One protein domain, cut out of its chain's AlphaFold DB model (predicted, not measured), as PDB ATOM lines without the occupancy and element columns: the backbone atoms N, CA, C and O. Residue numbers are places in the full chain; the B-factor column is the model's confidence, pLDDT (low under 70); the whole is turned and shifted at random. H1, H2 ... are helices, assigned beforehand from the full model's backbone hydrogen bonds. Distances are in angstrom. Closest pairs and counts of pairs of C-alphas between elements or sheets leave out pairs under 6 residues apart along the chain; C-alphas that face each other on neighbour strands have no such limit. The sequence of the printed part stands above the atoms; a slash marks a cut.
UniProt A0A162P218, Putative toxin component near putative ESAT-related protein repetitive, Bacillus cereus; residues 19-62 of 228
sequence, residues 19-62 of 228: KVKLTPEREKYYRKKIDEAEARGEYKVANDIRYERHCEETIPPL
ATOM      1  N   LYS A  19     106.697 151.873  60.206       82.94
ATOM      2  CA  LYS A  19     106.122 153.216  60.171       82.94
ATOM      3  C   LYS A  19     104.625 153.148  59.904       82.94
ATOM      4  O   LYS A  19     104.208 152.574  58.900       82.94
ATOM      5  N   VAL A  20     103.842 153.770  60.776       87.62
ATOM      6  CA  VAL A  20     102.405 153.982  60.614       87.62
ATOM      7  C   VAL A  20     102.192 155.372  60.028       87.62
ATOM      8  O   VAL A  20     102.793 156.348  60.473       87.62
ATOM      9  N   LYS A  21     101.355 155.466  58.993       88.31
ATOM     10  CA  LYS A  21     100.984 156.751  58.402       88.31
ATOM     11  C   LYS A  21      99.949 157.429  59.300       88.31
ATOM     12  O   LYS A  21      98.896 156.848  59.554       88.31
ATOM     13  N   LEU A  22     100.239 158.646  59.756       90.06
ATOM     14  CA  LEU A  22      99.261 159.464  60.470       90.06
ATOM     15  C   LEU A  22      98.129 159.894  59.535       90.06
ATOM     16  O   LEU A  22      98.310 160.023  58.322       90.06
ATOM     17  N   THR A  23      96.954 160.155  60.109       92.38
ATOM     18  CA  THR A  23      95.892 160.826  59.357       92.38
ATOM     19  C   THR A  23      96.288 162.284  59.089       92.38
ATOM     20  O   THR A  23      97.017 162.875  59.897       92.38
ATOM     21  N   PRO A  24      95.799 162.907  58.002       93.38
ATOM     22  CA  PRO A  24      96.080 164.314  57.708       93.38
ATOM     23  C   PRO A  24      95.740 165.263  58.870       93.38
ATOM     24  O   PRO A  24      96.449 166.240  59.118       93.38
ATOM     25  N   GLU A  25      94.685 164.965  59.633       94.44
ATOM     26  CA  GLU A  25      94.271 165.744  60.802       94.44
ATOM     27  C   GLU A  25      95.310 165.663  61.924       94.44
ATOM     28  O   GLU A  25      95.636 166.684  62.536       94.44
ATOM     29  N   ARG A  26      95.871 164.470  62.175       94.31
ATOM     30  CA  ARG A  26      96.947 164.269  63.160       94.31
ATOM     31  C   ARG A  26      98.243 164.937  62.720       94.31
ATOM     32  O   ARG A  26      98.893 165.592  63.535       94.31
ATOM     33  N   GLU A  27      98.597 164.853  61.439       93.00
ATOM     34  CA  GLU A  27      99.761 165.566  60.898       93.00
ATOM     35  C   GLU A  27      99.624 167.082  61.087       93.00
ATOM     36  O   GLU A  27     100.551 167.739  61.575       93.00
ATOM     37  N   LYS A  28      98.445 167.635  60.770       95.25
ATOM     38  CA  LYS A  28      98.138 169.058  60.952       95.25
ATOM     39  C   LYS A  28      98.156 169.463  62.427       95.25
ATOM     40  O   LYS A  28      98.680 170.529  62.751       95.25
ATOM     41  N   TYR A  29      97.627 168.620  63.312       96.50
ATOM     42  CA  TYR A  29      97.658 168.828  64.761       96.50
ATOM     43  C   TYR A  29      99.092 168.976  65.282       96.50
ATOM     44  O   TYR A  29      99.408 169.974  65.931       96.50
ATOM     45  N   TYR A  30      99.972 168.024  64.958       96.69
ATOM     46  CA  TYR A  30     101.363 168.069  65.405       96.69
ATOM     47  C   TYR A  30     102.124 169.247  64.804       96.69
ATOM     48  O   TYR A  30     102.847 169.928  65.527       96.69
ATOM     49  N   ARG A  31     101.939 169.519  63.504       95.94
ATOM     50  CA  ARG A  31     102.553 170.674  62.837       95.94
ATOM     51  C   ARG A  31     102.201 171.974  63.554       95.94
ATOM     52  O   ARG A  31     103.105 172.686  63.971       95.94
ATOM     53  N   LYS A  32     100.906 172.223  63.768       97.12
ATOM     54  CA  LYS A  32     100.419 173.434  64.435       97.12
ATOM     55  C   LYS A  32     101.050 173.614  65.819       97.12
ATOM     56  O   LYS A  32     101.572 174.682  66.108       97.12
ATOM     57  N   LYS A  33     101.051 172.566  66.649       97.38
ATOM     58  CA  LYS A  33     101.617 172.636  68.004       97.38
ATOM     59  C   LYS A  33     103.124 172.891  68.023       97.38
ATOM     60  O   LYS A  33     103.602 173.632  68.877       97.38
ATOM     61  N   ILE A  34     103.867 172.268  67.107       96.88
ATOM     62  CA  ILE A  34     105.311 172.502  66.968       96.88
ATOM     63  C   ILE A  34     105.551 173.965  66.597       96.88
ATOM     64  O   ILE A  34     106.315 174.637  67.283       96.88
ATOM     65  N   ASP A  35     104.860 174.463  65.571       96.19
ATOM     66  CA  ASP A  35     105.045 175.827  65.073       96.19
ATOM     67  C   ASP A  35     104.676 176.874  66.152       96.19
ATOM     68  O   ASP A  35     105.403 177.845  66.350       96.19
ATOM     69  N   GLU A  36     103.600 176.656  66.921       97.25
ATOM     70  CA  GLU A  36     103.190 177.522  68.046       97.25
ATOM     71  C   GLU A  36     104.183 177.516  69.220       97.25
ATOM     72  O   GLU A  36     104.359 178.535  69.894       97.25
ATOM     73  N   ALA A  37     104.816 176.377  69.510       96.69
ATOM     74  CA  ALA A  37     105.862 176.292  70.526       96.69
ATOM     75  C   ALA A  37     107.138 177.014  70.062       96.69
ATOM     76  O   ALA A  37     107.724 177.782  70.824       96.69
ATOM     77  N   GLU A  38     107.536 176.839  68.799       95.81
ATOM     78  CA  GLU A  38     108.705 177.516  68.225       95.81
ATOM     79  C   GLU A  38     108.512 179.030  68.125       95.81
ATOM     80  O   GLU A  38     109.427 179.775  68.472       95.81
ATOM     81  N   ALA A  39     107.318 179.498  67.753       96.31
ATOM     82  CA  ALA A  39     106.986 180.923  67.719       96.31
ATOM     83  C   ALA A  39     107.076 181.598  69.101       96.31
ATOM     84  O   ALA A  39     107.360 182.790  69.188       96.31
ATOM     85  N   ARG A  40     106.865 180.837  70.184       96.81
ATOM     86  CA  ARG A  40     107.012 181.298  71.576       96.81
ATOM     87  C   ARG A  40     108.428 181.110  72.140       96.81
ATOM     88  O   ARG A  40     108.664 181.448  73.294       96.81
ATOM     89  N   GLY A  41     109.369 180.570  71.359       95.50
ATOM     90  CA  GLY A  41     110.729 180.252  71.815       95.50
ATOM     91  C   GLY A  41     110.819 179.010  72.714       95.50
ATOM     92  O   GLY A  41     111.866 178.736  73.301       95.50
ATOM     93  N   GLU A  42     109.750 178.217  72.819       96.75
ATOM     94  CA  GLU A  42     109.666 177.015  73.655       96.75
ATOM     95  C   GLU A  42     110.254 175.785  72.930       96.75
ATOM     96  O   GLU A  42     109.595 174.762  72.734       96.75
ATOM     97  N   TYR A  43     111.523 175.852  72.518       93.12
ATOM     98  CA  TYR A  43     112.148 174.815  71.678       93.12
ATOM     99  C   TYR A  43     112.174 173.417  72.313       93.12
ATOM    100  O   TYR A  43     112.093 172.412  71.602       93.12
ATOM    101  N   LYS A  44     112.254 173.334  73.648       94.56
ATOM    102  CA  LYS A  44     112.170 172.057  74.371       94.56
ATOM    103  C   LYS A  44     110.789 171.419  74.210       94.56
ATOM    104  O   LYS A  44     110.710 170.252  73.843       94.56
ATOM    105  N   VAL A  45     109.727 172.211  74.375       96.12
ATOM    106  CA  VAL A  45     108.335 171.776  74.183       96.12
ATOM    107  C   VAL A  45     108.124 171.316  72.740       96.12
ATOM    108  O   VAL A  45     107.585 170.239  72.502       96.12
ATOM    109  N   ALA A  46     108.642 172.067  71.763       95.94
ATOM    110  CA  ALA A  46     108.595 171.670  70.357       95.94
ATOM    111  C   ALA A  46     109.311 170.329  70.093       95.94
ATOM    112  O   ALA A  46     108.870 169.544  69.253       95.94
ATOM    113  N   ASN A  47     110.427 170.049  70.777       94.62
ATOM    114  CA  ASN A  47     111.133 168.771  70.656       94.62
ATOM    115  C   ASN A  47     110.371 167.615  71.324       94.62
ATOM    116  O   ASN A  47     110.312 166.529  70.754       94.62
ATOM    117  N   ASP A  48     109.738 167.858  72.473       96.62
ATOM    118  CA  ASP A  48     108.892 166.871  73.151       96.62
ATOM    119  C   ASP A  48     107.695 166.470  72.269       96.62
ATOM    120  O   ASP A  48     107.463 165.282  72.050       96.62
ATOM    121  N   ILE A  49     107.029 167.441  71.633       97.06
ATOM    122  CA  ILE A  49     105.926 167.189  70.687       97.06
ATOM    123  C   ILE A  49     106.394 166.379  69.464       97.06
ATOM    124  O   ILE A  49     105.676 165.512  68.962       97.06
ATOM    125  N   ARG A  50     107.610 166.630  68.958       95.69
ATOM    126  CA  ARG A  50     108.193 165.830  67.864       95.69
ATOM    127  C   ARG A  50     108.425 164.377  68.277       95.69
ATOM    128  O   ARG A  50     108.235 163.487  67.448       95.69
ATOM    129  N   TYR A  51     108.818 164.142  69.527       96.44
ATOM    130  CA  TYR A  51     108.960 162.792  70.061       96.44
ATOM    131  C   TYR A  51     107.599 162.102  70.224       96.44
ATOM    132  O   TYR A  51     107.454 160.965  69.786       96.44
ATOM    133  N   GLU A  52     106.583 162.799  70.745       96.19
ATOM    134  CA  GLU A  52     105.205 162.280  70.817       96.19
ATOM    135  C   GLU A  52     104.696 161.838  69.442       96.19
ATOM    136  O   GLU A  52     104.183 160.731  69.288       96.19
ATOM    137  N   ARG A  53     104.910 162.669  68.414       95.81
ATOM    138  CA  ARG A  53     104.580 162.326  67.027       95.81
ATOM    139  C   ARG A  53     105.297 161.055  66.567       95.81
ATOM    140  O   ARG A  53     104.683 160.189  65.950       95.81
ATOM    141  N   HIS A  54     106.594 160.933  66.855       93.31
ATOM    142  CA  HIS A  54     107.377 159.738  66.519       93.31
ATOM    143  C   HIS A  54     106.845 158.482  67.220       93.31
ATOM    144  O   HIS A  54     106.834 157.416  66.601       93.31
ATOM    145  N   CYS A  55     106.379 158.605  68.467       94.25
ATOM    146  CA  CYS A  55     105.764 157.503  69.203       94.25
ATOM    147  C   CYS A  55     104.489 156.974  68.534       94.25
ATOM    148  O   CYS A  55     104.254 155.770  68.567       94.25
ATOM    149  N   GLU A  56     103.700 157.842  67.897       94.69
ATOM    150  CA  GLU A  56     102.518 157.429  67.125       94.69
ATOM    151  C   GLU A  56     102.879 156.869  65.742       94.69
ATOM    152  O   GLU A  56     102.239 155.940  65.252       94.69
ATOM    153  N   GLU A  57     103.916 157.414  65.106       92.69
ATOM    154  CA  GLU A  57     104.335 157.022  63.755       92.69
ATOM    155  C   GLU A  57     105.154 155.731  63.708       92.69
ATOM    156  O   GLU A  57     105.373 155.199  62.621       92.69
ATOM    157  N   THR A  58     105.665 155.236  64.836       90.12
ATOM    158  CA  THR A  58     106.681 154.177  64.838       90.12
ATOM    159  C   THR A  58     106.373 153.086  65.853       90.12
ATOM    160  O   THR A  58     106.282 153.358  67.045       90.12
ATOM    161  N   ILE A  59     106.298 151.831  65.394       89.00
ATOM    162  CA  ILE A  59     106.011 150.669  66.250       89.00
ATOM    163  C   ILE A  59     107.129 149.606  66.132       89.00
ATOM    164  O   ILE A  59     107.376 149.109  65.027       89.00
ATOM    165  N   PRO A  60     107.779 149.208  67.249       89.50
ATOM    166  CA  PRO A  60     107.801 149.925  68.527       89.50
ATOM    167  C   PRO A  60     108.570 151.252  68.384       89.50
ATOM    168  O   PRO A  60     109.497 151.337  67.568       89.50
ATOM    169  N   PRO A  61     108.223 152.291  69.158       91.56
ATOM    170  CA  PRO A  61     108.943 153.548  69.091       91.56
ATOM    171  C   PRO A  61     110.347 153.401  69.675       91.56
ATOM    172  O   PRO A  61     110.579 152.642  70.613       91.56
ATOM    173  N   LEU A  62     111.301 154.142  69.109       93.00
ATOM    174  CA  LEU A  62     112.606 154.332  69.748       93.00
ATOM    175  C   LEU A  62     112.443 155.017  71.107       93.00
ATOM    176  O   LEU A  62     111.690 155.983  71.195       93.00
TER     177      LEU A  62
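What this domain is: This is residues 19 to 62 of the 228 residues of the protein "Putative toxin component near putative ESAT-related protein repetitive" of Bacillus cereus (UniProt A0A162P218). The printed part is a flat helical hairpin: H1 and H2, two helices of similar length, stand side by side, run opposite ways and are joined by a tight turn at one end. They spread a little toward the open end, which residues 19 to 23 cross from the start of H1 toward the end of H2. The 44 printed residues hold two named helices, H1 then H2, and no named strand; the class is all helix. The whole is only just compact, close to loose, with a radius of gyration of the C-alphas of 10.8 A, and the C-alphas span 31 by 22 by 8 A.

Where its parts are: H1, the longest helix by residues, takes residues 24 to 39 and measures 22.2 A from first to last C-alpha. It begins at C-alpha 24 (96.080, 164.314, 57.708) and ends at C-alpha 39 (106.986, 180.923, 67.719). H2 takes residues 43 to 57, measures 21.0 A and ends at C-alpha 57 (104.335, 157.022, 63.755).

How they stand to each other: H1 and H2 form a helical hairpin. They touch, with 15 pairs of C-alphas within 8 A; the closest C-alphas of the two are those of Ile 34 and Ala 46, 4.8 A apart. Their lines stand at a shallow tilt of 14 degrees, opposite ways, and their centres are 10.1 A apart. In H1 and H2 every O i to N i+4 pair is within hydrogen-bond range.

The domain as a whole: The two C-alphas farthest apart are those of Arg 40 and Pro 60, at 31.5 A. Those of Lys 19 and Leu 62, the first and last printed, are 11.6 A apart. The link from H1 to H2, residues 40 to 42, is tight. The printed part has no cut. The mean pLDDT of the printed part is 94.2, and no printed residue is under 70.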